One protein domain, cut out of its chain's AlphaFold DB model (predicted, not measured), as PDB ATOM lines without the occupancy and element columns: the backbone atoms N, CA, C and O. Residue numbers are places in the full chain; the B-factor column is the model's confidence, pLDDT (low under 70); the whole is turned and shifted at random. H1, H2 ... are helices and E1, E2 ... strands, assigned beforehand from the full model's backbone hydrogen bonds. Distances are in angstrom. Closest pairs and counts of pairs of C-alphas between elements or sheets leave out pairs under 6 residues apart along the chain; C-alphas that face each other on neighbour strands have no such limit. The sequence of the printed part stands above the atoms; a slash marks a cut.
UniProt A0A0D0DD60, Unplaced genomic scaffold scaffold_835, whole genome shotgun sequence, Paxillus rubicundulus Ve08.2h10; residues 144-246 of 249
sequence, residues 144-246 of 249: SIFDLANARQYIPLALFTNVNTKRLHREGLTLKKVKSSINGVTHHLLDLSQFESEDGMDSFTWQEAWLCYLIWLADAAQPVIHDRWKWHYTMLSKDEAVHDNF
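What this domain is: This is residues 144 to 246 of the 249 residues of an uncharacterized protein of Paxillus rubicundulus Ve08.2h10 (UniProt A0A0D0DD60). A two-stranded hairpin, E1 and E2, makes one end of an elongated body, and a helical hairpin, H4 and H5, with the short H6 near Ser 203 of H4, makes the other; between them lie the short helices H1, beside E2, and H2, packed on H4, with H3 near H2. The printed part has 103 residues, with six named helices and two named strands in the order H1 H2 H3 E1 E2 H4 H5 H6; the class is mostly helix, and the sheet, E1 - E2, is antiparallel. It is only just compact, close to loose, with a radius of gyration of the C-alphas of 14.9 A, and spans 44 by 29 by 21 A, only just elongated.

Where its parts are: E1 is residues 177 to 182, 14.8 A long, and E2 residues 185 to 190, 15.8 A. H1 is residues 144 to 150, from C-alpha 144 at (157.082, 201.423, 194.071); H2 is 157 to 160 and H3 162 to 171, 13.7 A. H4 is 203 to 220, 24.8 A, H5 223 to 236, 19.9 A, and H6 240 to 244, to C-alpha 244 at (154.119, 207.248, 226.116).

How they stand to each other: The hairpin E1 and E2 is antiparallel at 147 degrees, with N 178 and O 189 2.8 A apart, within hydrogen-bond range. The closest C-alphas of H1 and E2, Leu 148 and Leu 189, are 6.4 A apart. H4, the hub, touches H2 with residues 206 to 213 alone, the closest C-alphas being Phe 160 and Ala 209, 4.6 A. H4 and H5 form a helical hairpin, opposite ways at a shallow tilt of 11 degrees; H4 touches H5 with residues 210 to 218 alone, closest at C-alphas Leu 217 and His 226, 5.6 A. H4 and H6 only just touch, with 3 pairs of C-alphas within 8 A, by residue 203 alone of H4; the closest are Ser 203 and His 243, 6.0 A. H3 and H4 are close but not clearly touching, the C-alphas of Asn 162 and Ala 209 7.4 A apart. E1 is apart from H5, for instance. Every O i to N i+4 pair is within hydrogen-bond range in H1, H3, H5 and H6, and 13 of 14 are in H4; H2 is too short for such a pair.

The domain as a whole: The C-alphas farthest apart, Gly 184 and Glu 240, are 46.1 A apart. The printed part has no cut; the link E2 to H4, residues 191 to 202, is long. No printed residue is under 70 in pLDDT, and H6 has a mean of 79.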
ATOM      1  N   SER A 144     158.455 201.905 193.839       96.94
ATOM      2  CA  SER A 144     157.082 201.423 194.071       96.94
ATOM      3  C   SER A 144     156.243 202.335 194.968       96.94
ATOM      4  O   SER A 144     155.020 202.321 194.859       96.94
ATOM      5  N   ILE A 145     156.870 203.142 195.829       97.44
ATOM      6  CA  ILE A 145     156.162 204.151 196.627       97.44
ATOM      7  C   ILE A 145     155.647 205.272 195.710       97.44
ATOM      8  O   ILE A 145     154.499 205.695 195.830       97.44
ATOM      9  N   PHE A 146     156.444 205.687 194.722       96.94
ATOM     10  CA  PHE A 146     156.007 206.644 193.704       96.94
ATOM     11  C   PHE A 146     154.911 206.064 192.804       96.94
ATOM     12  O   PHE A 146     153.974 206.780 192.462       96.94
ATOM     13  N   ASP A 147     154.966 204.773 192.463       96.50
ATOM     14  CA  ASP A 147     153.895 204.113 191.700       96.50
ATOM     15  C   ASP A 147     152.550 204.168 192.444       96.50
ATOM     16  O   ASP A 147     151.516 204.462 191.836       96.50
ATOM     17  N   LEU A 148     152.558 203.938 193.765       97.06
ATOM     18  CA  LEU A 148     151.372 204.087 194.617       97.06
ATOM     19  C   LEU A 148     150.868 205.538 194.629       97.06
ATOM     20  O   LEU A 148     149.671 205.773 194.435       97.06
ATOM     21  N   ALA A 149     151.775 206.506 194.783       96.69
ATOM     22  CA  ALA A 149     151.456 207.933 194.787       96.69
ATOM     23  C   ALA A 149     150.827 208.397 193.465       96.69
ATOM     24  O   ALA A 149     149.780 209.047 193.453       96.69
ATOM     25  N   ASN A 150     151.431 208.008 192.341       95.69
ATOM     26  CA  ASN A 150     150.962 208.325 190.992       95.69
ATOM     27  C   ASN A 150     149.576 207.729 190.724       95.69
ATOM     28  O   ASN A 150     148.738 208.345 190.063       95.69
ATOM     29  N   ALA A 151     149.309 206.551 191.289       95.94
ATOM     30  CA  ALA A 151     148.006 205.909 191.262       95.94
ATOM     31  C   ALA A 151     146.989 206.525 192.246       95.94
ATOM     32  O   ALA A 151     145.848 206.069 192.301       95.94
ATOM     33  N   ARG A 152     147.364 207.556 193.017       95.00
ATOM     34  CA  ARG A 152     146.546 208.164 194.082       95.00
ATOM     35  C   ARG A 152     146.043 207.137 195.101       95.00
ATOM     36  O   ARG A 152     144.939 207.270 195.625       95.00
ATOM     37  N   GLN A 153     146.829 206.090 195.340       95.50
ATOM     38  CA  GLN A 153     146.563 205.136 196.408       95.50
ATOM     39  C   GLN A 153     147.107 205.669 197.726       95.50
ATOM     40  O   GLN A 153     148.061 206.445 197.756       95.50
ATOM     41  N   TYR A 154     146.483 205.237 198.819       94.62
ATOM     42  CA  TYR A 154     147.013 205.477 200.150       94.62
ATOM     43  C   TYR A 154     148.392 204.814 200.284       94.62
ATOM     44  O   TYR A 154     148.596 203.692 199.816       94.62
ATOM     45  N   ILE A 155     149.335 205.529 200.896       96.94
ATOM     46  CA  ILE A 155     150.703 205.068 201.118       96.94
ATOM     47  C   ILE A 155     150.886 204.952 202.627       96.94
ATOM     48  O   ILE A 155     150.978 205.986 203.288       96.94
ATOM     49  N   PRO A 156     150.945 203.725 203.162       96.31
ATOM     50  CA  PRO A 156     151.233 203.528 204.566       96.31
ATOM     51  C   PRO A 156     152.615 204.099 204.917       96.31
ATOM     52  O   PRO A 156     153.616 203.760 204.278       96.31
ATOM     53  N   LEU A 157     152.673 204.916 205.963       95.69
ATOM     54  CA  LEU A 157     153.862 205.243 206.736       95.69
ATOM     55  C   LEU A 157     154.698 203.999 207.089       95.69
ATOM     56  O   LEU A 157     155.923 204.074 207.046       95.69
ATOM     57  N   ALA A 158     154.079 202.836 207.331       96.44
ATOM     58  CA  ALA A 158     154.810 201.579 207.554       96.44
ATOM     59  C   ALA A 158     155.814 201.244 206.439       96.44
ATOM     60  O   ALA A 158     156.856 200.645 206.720       96.44
ATOM     61  N   LEU A 159     155.565 201.659 205.192       97.25
ATOM     62  CA  LEU A 159     156.503 201.451 204.083       97.25
ATOM     63  C   LEU A 159     157.813 202.233 204.241       97.25
ATOM     64  O   LEU A 159     158.819 201.825 203.664       97.25
ATOM     65  N   PHE A 160     157.803 203.316 205.018       96.81
ATOM     66  CA  PHE A 160     158.951 204.194 205.248       96.81
ATOM     67  C   PHE A 160     159.813 203.776 206.441       96.81
ATOM     68  O   PHE A 160     160.822 204.417 206.710       96.81
ATOM     69  N   THR A 161     159.473 202.687 207.129       96.00
ATOM     70  CA  THR A 161     160.383 202.081 208.110       96.00
ATOM     71  C   THR A 161     161.636 201.546 207.411       96.00
ATOM     72  O   THR A 161     161.593 201.111 206.255       96.00
ATOM     73  N   ASN A 162     162.767 201.508 208.107       94.12
ATOM     74  CA  ASN A 162     164.029 200.952 207.629       94.12
ATOM     75  C   ASN A 162     163.875 199.484 207.246       94.12
ATOM     76  O   ASN A 162     164.447 199.042 206.248       94.12
ATOM     77  N   VAL A 163     163.104 198.721 208.027       95.38
ATOM     78  CA  VAL A 163     162.831 197.304 207.757       95.38
ATOM     79  C   VAL A 163     162.124 197.154 206.411       95.38
ATOM     80  O   VAL A 163     162.603 196.416 205.544       95.38
ATOM     81  N   ASN A 164     161.039 197.900 206.189       96.25
ATOM     82  CA  ASN A 164     160.268 197.792 204.953       96.25
ATOM     83  C   ASN A 164     160.972 198.443 203.761       96.25
ATOM     84  O   ASN A 164     160.921 197.886 202.667       96.25
ATOM     85  N   THR A 165     161.718 199.528 203.959       94.94
ATOM     86  CA  THR A 165     162.545 200.150 202.914       94.94
ATOM     87  C   THR A 165     163.632 199.187 202.438       94.94
ATOM     88  O   THR A 165     163.762 198.937 201.238       94.94
ATOM     89  N   LYS A 166     164.366 198.545 203.357       94.69
ATOM     90  CA  LYS A 166     165.356 197.511 203.004       94.69
ATOM     91  C   LYS A 166     164.710 196.342 202.275       94.69
ATOM     92  O   LYS A 166     165.261 195.855 201.288       94.69
ATOM     93  N   ARG A 167     163.541 195.897 202.740       96.69
ATOM     94  CA  ARG A 167     162.787 194.823 202.093       96.69
ATOM     95  C   ARG A 167     162.353 195.208 200.681       96.69
ATOM     96  O   ARG A 167     162.535 194.407 199.773       96.69
ATOM     97  N   LEU A 168     161.847 196.422 200.471       96.44
ATOM     98  CA  LEU A 168     161.476 196.940 199.152       96.44
ATOM     99  C   LEU A 168     162.657 196.893 198.182       96.44
ATOM    100  O   LEU A 168     162.516 196.374 197.081       96.44
ATOM    101  N   HIS A 169     163.832 197.353 198.607       95.88
ATOM    102  CA  HIS A 169     165.031 197.341 197.764       95.88
ATOM    103  C   HIS A 169     165.585 195.940 197.508       95.88
ATOM    104  O   HIS A 169     166.025 195.635 196.402       95.88
ATOM    105  N   ARG A 170     165.541 195.058 198.510       96.31
ATOM    106  CA  ARG A 170     166.046 193.684 198.390       96.31
ATOM    107  C   ARG A 170     165.117 192.776 197.584       96.31
ATOM    108  O   ARG A 170     165.583 191.936 196.821       96.31
ATOM    109  N   GLU A 171     163.813 192.904 197.796       97.12
ATOM    110  CA  GLU A 171     162.794 191.948 197.347       97.12
ATOM    111  C   GLU A 171     161.830 192.553 196.319       97.12
ATOM    112  O   GLU A 171     160.910 191.865 195.879       97.12
ATOM    113  N   GLY A 172     162.032 193.803 195.886       93.88
ATOM    114  CA  GLY A 172     161.075 194.590 195.096       93.88
ATOM    115  C   GLY A 172     160.510 193.908 193.848       93.88
ATOM    116  O   GLY A 172     159.343 194.105 193.513       93.88
ATOM    117  N   LEU A 173     161.298 193.058 193.183       94.12
ATOM    118  CA  LEU A 173     160.857 192.287 192.010       94.12
ATOM    119  C   LEU A 173     160.003 191.059 192.361       94.12
ATOM    120  O   LEU A 173     159.226 190.595 191.530       94.12
ATOM    121  N   THR A 174     160.158 190.528 193.571       97.19
ATOM    122  CA  THR A 174     159.454 189.337 194.076       97.19
ATOM    123  C   THR A 174     158.237 189.672 194.930       97.19
ATOM    124  O   THR A 174     157.383 188.809 195.134       97.19
ATOM    125  N   LEU A 175     158.139 190.913 195.420       97.56
ATOM    126  CA  LEU A 175     156.992 191.370 196.192       97.56
ATOM    127  C   LEU A 175     155.713 191.268 195.368       97.56
ATOM    128  O   LEU A 175     155.665 191.583 194.174       97.56
ATOM    129  N   LYS A 176     154.647 190.831 196.035       97.88
ATOM    130  CA  LYS A 176     153.356 190.628 195.392       97.88
ATOM    131  C   LYS A 176     152.805 191.973 194.922       97.88
ATOM    132  O   LYS A 176     152.848 192.964 195.654       97.88
ATOM    133  N   LYS A 177     152.267 191.986 193.699       98.12
ATOM    134  CA  LYS A 177     151.553 193.128 193.120       98.12
ATOM    135  C   LYS A 177     150.091 192.772 192.882       98.12
ATOM    136  O   LYS A 177     149.790 191.692 192.373       98.12
ATOM    137  N   VAL A 178     149.185 193.680 193.226       97.69
ATOM    138  CA  VAL A 178     147.743 193.547 193.004       97.69
ATOM    139  C   VAL A 178     147.333 194.405 191.814       97.69
ATOM    140  O   VAL A 178     147.843 195.505 191.594       97.69
ATOM    141  N   LYS A 179     146.410 193.871 191.016       97.44
ATOM    142  CA  LYS A 179     145.794 194.592 189.908       97.44
ATOM    143  C   LYS A 179     144.741 195.553 190.468       97.44
ATOM    144  O   LYS A 179     143.729 195.095 190.989       97.44
ATOM    145  N   SER A 180     144.952 196.852 190.302       95.44
ATOM    146  CA  SER A 180     143.984 197.895 190.658       95.44
ATOM    147  C   SER A 180     143.513 198.628 189.409       95.44
ATOM    148  O   SER A 180     144.315 198.978 188.550       95.44
ATOM    149  N   SER A 181     142.206 198.859 189.295       95.94
ATOM    150  CA  SER A 181     141.621 199.642 188.203       95.94
ATOM    151  C   SER A 181     141.297 201.043 188.707       95.94
ATOM    152  O   SER A 181     140.412 201.200 189.543       95.94
ATOM    153  N   ILE A 182     142.007 202.052 188.206       93.88
ATOM    154  CA  ILE A 182     141.896 203.446 188.654       93.88
ATOM    155  C   ILE A 182     141.666 204.299 187.412       93.88
ATOM    156  O   ILE A 182     142.440 204.243 186.462       93.88
ATOM    157  N   ASN A 183     140.561 205.048 187.379       93.88
ATOM    158  CA  ASN A 183     140.150 205.840 186.209       93.88
ATOM    159  C   ASN A 183     140.080 205.024 184.896       93.88
ATOM    160  O   ASN A 183     140.396 205.531 183.824       93.88
ATOM    161  N   GLY A 184     139.705 203.743 184.978       93.75
ATOM    162  CA  GLY A 184     139.635 202.838 183.822       93.75
ATOM    163  C   GLY A 184     140.988 202.313 183.326       93.75
ATOM    164  O   GLY A 184     141.017 201.482 182.420       93.75
ATOM    165  N   VAL A 185     142.100 202.738 183.931       96.31
ATOM    166  CA  VAL A 185     143.439 202.216 183.652       96.31
ATOM    167  C   VAL A 185     143.776 201.137 184.675       96.31
ATOM    168  O   VAL A 185     143.583 201.290 185.881       96.31
ATOM    169  N   THR A 186     144.268 200.003 184.181       97.31
ATOM    170  CA  THR A 186     144.793 198.936 185.033       97.31
ATOM    171  C   THR A 186     146.212 199.283 185.476       97.31
ATOM    172  O   THR A 186     147.098 199.434 184.638       97.31
ATOM    173  N   HIS A 187     146.444 199.297 186.785       97.31
ATOM    174  CA  HIS A 187     147.755 199.416 187.413       97.31
ATOM    175  C   HIS A 187     148.118 198.119 188.147       97.31
ATOM    176  O   HIS A 187     147.260 197.469 188.743       97.31
ATOM    177  N   HIS A 188     149.400 197.753 188.128       97.50
ATOM    178  CA  HIS A 188     149.950 196.657 188.930       97.50
ATOM    179  C   HIS A 188     150.732 197.255 190.096       97.50
ATOM    180  O   HIS A 188     151.906 197.589 189.953       97.50
ATOM    181  N   LEU A 189     150.057 197.429 191.227       97.56
ATOM    182  CA  LEU A 189     150.584 198.147 192.385       97.56
ATOM    183  C   LEU A 189     151.050 197.177 193.460       97.56
ATOM    184  O   LEU A 189     150.621 196.028 193.493       97.56
ATOM    185  N   LEU A 190     151.932 197.642 194.335       98.06
ATOM    186  CA  LEU A 190     152.425 196.872 195.469       98.06
ATOM    187  C   LEU A 190     151.263 196.413 196.372       98.06
ATOM    188  O   LEU A 190     150.410 197.218 196.737       98.06
ATOM    189  N   ASP A 191     151.228 195.126 196.729       97.75
ATOM    190  CA  ASP A 191     150.260 194.600 197.699       97.75
ATOM    191  C   ASP A 191     150.621 195.099 199.104       97.75
ATOM    192  O   ASP A 191     151.655 194.710 199.644       97.75
ATOM    193  N   LEU A 192     149.799 195.963 199.698       96.88
ATOM    194  CA  LEU A 192     150.073 196.528 201.024       96.88
ATOM    195  C   LEU A 192     149.847 195.514 202.157       96.88
ATOM    196  O   LEU A 192     150.443 195.653 203.218       96.88
ATOM    197  N   SER A 193     149.060 194.458 201.922       96.50
ATOM    198  CA  SER A 193     148.748 193.444 202.945       96.50
ATOM    199  C   SER A 193     149.946 192.585 203.365       96.50
ATOM    200  O   SER A 193     149.871 191.869 204.359       96.50
ATOM    201  N   GLN A 194     151.050 192.636 202.611       96.75
ATOM    202  CA  GLN A 194     152.278 191.893 202.917       96.75
ATOM    203  C   GLN A 194     153.233 192.643 203.858       96.75
ATOM    204  O   GLN A 194     154.302 192.112 204.172       96.75
ATOM    205  N   PHE A 195     152.889 193.873 204.248       95.75
ATOM    206  CA  PHE A 195     153.650 194.700 205.179       95.75
ATOM    207  C   PHE A 195     152.981 194.721 206.549       95.75
ATOM    208  O   PHE A 195     151.798 194.412 206.685       95.75
ATOM    209  N   GLU A 196     153.765 195.064 207.564       93.44
ATOM    210  CA  GLU A 196     153.256 195.220 208.921       93.44
ATOM    211  C   GLU A 196     152.225 196.352 208.990       93.44
ATOM    212  O   GLU A 196     152.322 197.354 208.278       93.44
ATOM    213  N   SER A 197     151.212 196.151 209.831       91.56
ATOM    214  CA  SER A 197     150.158 197.134 210.065       91.56
ATOM    215  C   SER A 197     150.697 198.310 210.876       91.56
ATOM    216  O   SER A 197     151.464 198.122 211.818       91.56
ATOM    217  N   GLU A 198     150.250 199.516 210.534       92.38
ATOM    218  CA  GLU A 198     150.607 200.739 211.255       92.38
ATOM    219  C   GLU A 198     150.095 200.760 212.686       92.38
ATOM    220  O   GLU A 198     150.785 201.263 213.562       92.38
ATOM    221  N   ASP A 199     148.938 200.148 212.942       90.19
ATOM    222  CA  ASP A 199     148.306 200.119 214.264       90.19
ATOM    223  C   ASP A 199     149.208 199.499 215.343       90.19
ATOM    224  O   ASP A 199     149.036 199.774 216.531       90.19
ATOM    225  N   GLY A 200     150.143 198.632 214.937       88.12
ATOM    226  CA  GLY A 200     151.107 197.970 215.817       88.12
ATOM    227  C   GLY A 200     152.457 198.678 215.921       88.12
ATOM    228  O   GLY A 200     153.363 198.137 216.551       88.12
ATOM    229  N   MET A 201     152.617 199.836 215.284       92.81
ATOM    230  CA  MET A 201     153.880 200.560 215.232       92.81
ATOM    231  C   MET A 201     154.160 201.260 216.563       92.81
ATOM    232  O   MET A 201     153.344 202.040 217.052       92.81
ATOM    233  N   ASP A 202     155.330 200.996 217.140       91.81
ATOM    234  CA  ASP A 202     155.794 201.697 218.337       91.81
ATOM    235  C   ASP A 202     156.255 203.132 218.018       91.81
ATOM    236  O   ASP A 202     156.488 203.496 216.861       91.81
ATOM    237  N   SER A 203     156.404 203.956 219.056       89.94
ATOM    238  CA  SER A 203     156.752 205.372 218.913       89.94
ATOM    239  C   SER A 203     158.105 205.599 218.235       89.94
ATOM    240  O   SER A 203     158.239 206.548 217.461       89.94
ATOM    241  N   PHE A 204     159.095 204.730 218.458       91.12
ATOM    242  CA  PHE A 204     160.416 204.848 217.845       91.12
ATOM    243  C   PHE A 204     160.365 204.487 216.359       91.12
ATOM    244  O   PHE A 204     160.870 205.234 215.519       91.12
ATOM    245  N   THR A 205     159.692 203.389 216.016       93.19
ATOM    246  CA  THR A 205     159.496 202.977 214.619       93.19
ATOM    247  C   THR A 205     158.682 204.012 213.841       93.19
ATOM    248  O   THR A 205     159.013 204.331 212.697       93.19
ATOM    249  N   TRP A 206     157.663 204.607 214.466       92.94
ATOM    250  CA  TRP A 206     156.927 205.721 213.873       92.94
ATOM    251  C   TRP A 206     157.821 206.938 213.664       92.94
ATOM    252  O   TRP A 206     157.772 207.560 212.598       92.94
ATOM    253  N   GLN A 207     158.676 207.248 214.649       92.12
ATOM    254  CA  GLN A 207     159.627 208.349 214.558       92.12
ATOM    255  C   GLN A 207     160.592 208.198 213.375       92.12
ATOM    256  O   GLN A 207     160.858 209.134 212.622       92.12
ATOM    257  N   GLU A 208     161.099 206.992 213.188       93.81
ATOM    258  CA  GLU A 208     161.942 206.647 212.054       93.81
ATOM    259  C   GLU A 208     161.189 206.799 210.722       93.81
ATOM    260  O   GLU A 208     161.668 207.460 209.797       93.81
ATOM    261  N   ALA A 209     159.981 206.239 210.640       94.88
ATOM    262  CA  ALA A 209     159.196 206.232 209.417       94.88
ATOM    263  C   ALA A 209     158.800 207.641 208.952       94.88
ATOM    264  O   ALA A 209     158.854 207.920 207.751       94.88
ATOM    265  N   TRP A 210     158.444 208.564 209.859       93.06
ATOM    266  CA  TRP A 210     158.085 209.930 209.438       93.06
ATOM    267  C   TRP A 210     159.281 210.721 208.915       93.06
ATOM    268  O   TRP A 210     159.109 211.530 208.002       93.06
ATOM    269  N   LEU A 211     160.489 210.495 209.442       93.75
ATOM    270  CA  LEU A 211     161.695 211.143 208.923       93.75
ATOM    271  C   LEU A 211     161.925 210.739 207.463       93.75
ATOM    272  O   LEU A 211     162.115 211.602 206.603       93.75
ATOM    273  N   CYS A 212     161.816 209.445 207.164       94.50
ATOM    274  CA  CYS A 212     161.889 208.929 205.798       94.50
ATOM    275  C   CYS A 212     160.725 209.427 204.922       94.50
ATOM    276  O   CYS A 212     160.928 209.772 203.755       94.50
ATOM    277  N   TYR A 213     159.520 209.536 205.482       95.75
ATOM    278  CA  TYR A 213     158.359 210.100 204.793       95.75
ATOM    279  C   TYR A 213     158.553 211.574 204.414       95.75
ATOM    280  O   TYR A 213     158.160 211.977 203.321       95.75
ATOM    281  N   LEU A 214     159.189 212.389 205.264       95.31
ATOM    282  CA  LEU A 214     159.499 213.781 204.923       95.31
ATOM    283  C   LEU A 214     160.524 213.895 203.798       95.31
ATOM    284  O   LEU A 214     160.358 214.754 202.934       95.31
ATOM    285  N   ILE A 215     161.539 213.024 203.780       94.75
ATOM    286  CA  ILE A 215     162.501 212.954 202.669       94.75
ATOM    287  C   ILE A 215     161.748 212.681 201.364       94.75
ATOM    288  O   ILE A 215     161.911 213.410 200.392       94.75
ATOM    289  N   TRP A 216     160.846 211.700 201.367       96.38
ATOM    290  CA  TRP A 216     160.009 211.418 200.204       96.38
ATOM    291  C   TRP A 216     159.097 212.587 199.817       96.38
ATOM    292  O   TRP A 216     158.980 212.912 198.636       96.38
ATOM    293  N   LEU A 217     158.458 213.245 200.787       96.12
ATOM    294  CA  LEU A 217     157.593 214.397 200.523       96.12
ATOM    295  C   LEU A 217     158.352 215.568 199.896       96.12
ATOM    296  O   LEU A 217     157.752 216.298 199.106       96.12
ATOM    297  N   ALA A 218     159.628 215.758 200.234       94.94
ATOM    298  CA  ALA A 218     160.451 216.802 199.631       94.94
ATOM    299  C   ALA A 218     160.596 216.613 198.109       94.94
ATOM    300  O   ALA A 218     160.619 217.604 197.379       94.94
ATOM    301  N   ASP A 219     160.607 215.362 197.639       93.69
ATOM    302  CA  ASP A 219     160.687 215.021 196.215       93.69
ATOM    303  C   ASP A 219     159.306 214.914 195.546       93.69
ATOM    304  O   ASP A 219     159.140 215.250 194.372       93.69
ATOM    305  N   ALA A 220     158.305 214.410 196.272       94.75
ATOM    306  CA  ALA A 220     157.017 214.010 195.706       94.75
ATOM    307  C   ALA A 220     155.906 215.066 195.829       94.75
ATOM    308  O   ALA A 220     154.879 214.950 195.154       94.75
ATOM    309  N   ALA A 221     156.062 216.076 196.688       95.50
ATOM    310  CA  ALA A 221     155.008 217.036 196.999       95.50
ATOM    311  C   ALA A 221     155.437 218.496 196.799       95.50
ATOM    312  O   ALA A 221     156.609 218.838 196.675       95.50
ATOM    313  N   GLN A 222     154.450 219.396 196.776       96.56
ATOM    314  CA  GLN A 222     154.729 220.831 196.786       96.56
ATOM    315  C   GLN A 222     155.363 221.240 198.128       96.56
ATOM    316  O   GLN A 222     154.933 220.724 199.166       96.56
ATOM    317  N   PRO A 223     156.270 222.236 198.147       96.62
ATOM    318  CA  PRO A 223     156.923 222.690 199.377       96.62
ATOM    319  C   PRO A 223     155.946 223.022 200.512       96.62
ATOM    320  O   PRO A 223     156.156 222.624 201.649       96.62
ATOM    321  N   VAL A 224     154.800 223.638 200.196       97.06
ATOM    322  CA  VAL A 224     153.762 223.970 201.190       97.06
ATOM    323  C   VAL A 224     153.157 222.739 201.881       97.06
ATOM    324  O   VAL A 224     152.756 222.811 203.044       97.06
ATOM    325  N   ILE A 225     153.071 221.605 201.179       94.75
ATOM    326  CA  ILE A 225     152.576 220.341 201.735       94.75
ATOM    327  C   ILE A 225     153.653 219.741 202.637       94.75
ATOM    328  O   ILE A 225     153.352 219.374 203.771       94.75
ATOM    329  N   HIS A 226     154.896 219.694 202.153       95.94
ATOM    330  CA  HIS A 226     156.044 219.241 202.933       95.94
ATOM    331  C   HIS A 226     156.175 220.031 204.246       95.94
ATOM    332  O   HIS A 226     156.227 219.432 205.319       95.94
ATOM    333  N   ASP A 227     156.131 221.363 204.192       96.19
ATOM    334  CA  ASP A 227     156.285 222.225 205.369       96.19
ATOM    335  C   ASP A 227     155.150 222.045 206.379       96.19
ATOM    336  O   ASP A 227     155.390 222.028 207.588       96.19
ATOM    337  N   ARG A 228     153.916 221.844 205.899       97.00
ATOM    338  CA  ARG A 228     152.768 221.543 206.763       97.00
ATOM    339  C   ARG A 228     152.972 220.239 207.526       97.00
ATOM    340  O   ARG A 228     152.757 220.210 208.737       97.00
ATOM    341  N   TRP A 229     153.379 219.176 206.836       95.19
ATOM    342  CA  TRP A 229     153.627 217.879 207.468       95.19
ATOM    343  C   TRP A 229     154.821 217.933 208.412       95.19
ATOM    344  O   TRP A 229     154.726 217.464 209.543       95.19
ATOM    345  N   LYS A 230     155.909 218.586 208.004       95.56
ATOM    346  CA  LYS A 230     157.075 218.813 208.856       95.56
ATOM    347  C   LYS A 230     156.693 219.537 210.144       95.56
ATOM    348  O   LYS A 230     157.088 219.102 211.224       95.56
ATOM    349  N   TRP A 231     155.904 220.608 210.049       95.94
ATOM    350  CA  TRP A 231     155.413 221.335 211.220       95.94
ATOM    351  C   TRP A 231     154.540 220.448 212.112       95.94
ATOM    352  O   TRP A 231     154.774 220.391 213.316       95.94
ATOM    353  N   HIS A 232     153.592 219.712 211.526       93.25
ATOM    354  CA  HIS A 232     152.698 218.815 212.257       93.25
ATOM    355  C   HIS A 232     153.469 217.765 213.073       93.25
ATOM    356  O   HIS A 232     153.269 217.665 214.281       93.25
ATOM    357  N   TYR A 233     154.415 217.055 212.455       89.81
ATOM    358  CA  TYR A 233     155.222 216.043 213.144       89.81
ATOM    359  C   TYR A 233     156.197 216.645 214.164       89.81
ATOM    360  O   TYR A 233     156.423 216.077 215.232       89.81
ATOM    361  N   THR A 234     156.723 217.843 213.894       91.44
ATOM    362  CA  THR A 234     157.535 218.581 214.876       91.44
ATOM    363  C   THR A 234     156.717 218.967 216.110       91.44
ATOM    364  O   THR A 234     157.262 219.040 217.205       91.44
ATOM    365  N   MET A 235     155.418 219.232 215.958       91.62
ATOM    366  CA  MET A 235     154.542 219.491 217.102       91.62
ATOM    367  C   MET A 235     154.200 218.204 217.850       91.62
ATOM    368  O   MET A 235     154.311 218.185 219.070       91.62
ATOM    369  N   LEU A 236     153.875 217.121 217.137       88.12
ATOM    370  CA  LEU A 236     153.592 215.820 217.755       88.12
ATOM    371  C   LEU A 236     154.785 215.262 218.541       88.12
ATOM    372  O   LEU A 236     154.605 214.738 219.629       88.12
ATOM    373  N   SER A 237     156.008 215.409 218.028       85.44
ATOM    374  CA  SER A 237     157.221 214.925 218.710       85.44
ATOM    375  C   SER A 237     157.559 215.665 220.009       85.44
ATOM    376  O   SER A 237     158.374 215.171 220.782       85.44
ATOM    377  N   LYS A 238     156.957 216.833 220.262       87.62
ATOM    378  CA  LYS A 238     157.120 217.579 221.521       87.62
ATOM    379  C   LYS A 238     156.120 217.168 222.595       87.62
ATOM    380  O   LYS A 238     156.271 217.588 223.738       87.62
ATOM    381  N   ASP A 239     155.085 216.427 222.226       87.69
ATOM    382  CA  ASP A 239     154.055 215.989 223.153       87.69
ATOM    383  C   ASP A 239     154.497 214.680 223.826       87.69
ATOM    384  O   ASP A 239     154.540 213.622 223.198       87.69
ATOM    385  N   GLU A 240     154.845 214.744 225.112       82.88
ATOM    386  CA  GLU A 240     155.253 213.569 225.895       82.88
ATOM    387  C   GLU A 240     154.150 212.500 225.946       82.88
ATOM    388  O   GLU A 240     154.443 211.304 225.944       82.88
ATOM    389  N   ALA A 241     152.870 212.892 225.884       81.44
ATOM    390  CA  ALA A 241     151.771 211.929 225.862       81.44
ATOM    391  C   ALA A 241     151.775 211.080 224.582       81.44
ATOM    392  O   ALA A 241     151.380 209.911 224.615       81.44
ATOM    393  N   VAL A 242     152.250 211.647 223.468       77.94
ATOM    394  CA  VAL A 242     152.421 210.936 222.195       77.94
ATOM    395  C   VAL A 242     153.573 209.946 222.297       77.94
ATOM    396  O   VAL A 242     153.484 208.877 221.711       77.94
ATOM    397  N   HIS A 243     154.622 210.244 223.063       75.44
ATOM    398  CA  HIS A 243     155.717 209.304 223.290       75.44
ATOM    399  C   HIS A 243     155.266 208.077 224.100       75.44
ATOM    400  O   HIS A 243     155.598 206.947 223.737       75.44
ATOM    401  N   ASP A 244     154.467 208.294 225.147       77.31
ATOM    402  CA  ASP A 244     154.119 207.248 226.116       77.31
ATOM    403  C   ASP A 244     152.876 206.430 225.737       77.31
ATOM    404  O   ASP A 244     152.746 205.277 226.146       77.31
ATOM    405  N   ASN A 245     151.959 207.000 224.950       76.62
ATOM    406  CA  ASN A 245     150.713 206.349 224.534       76.62
ATOM    407  C   ASN A 245     150.509 206.395 223.015       76.62
ATOM    408  O   ASN A 245     149.369 206.495 222.547       76.62
ATOM    409  N   PHE A 246     151.598 206.348 222.240       74.62
ATOM    410  CA  PHE A 246     151.503 206.395 220.787       74.62
ATOM    411  C   PHE A 246     150.569 205.304 220.264       74.62
ATOM    412  O   PHE A 246     150.776 204.112 220.501       74.62
TER     413      PHE A 246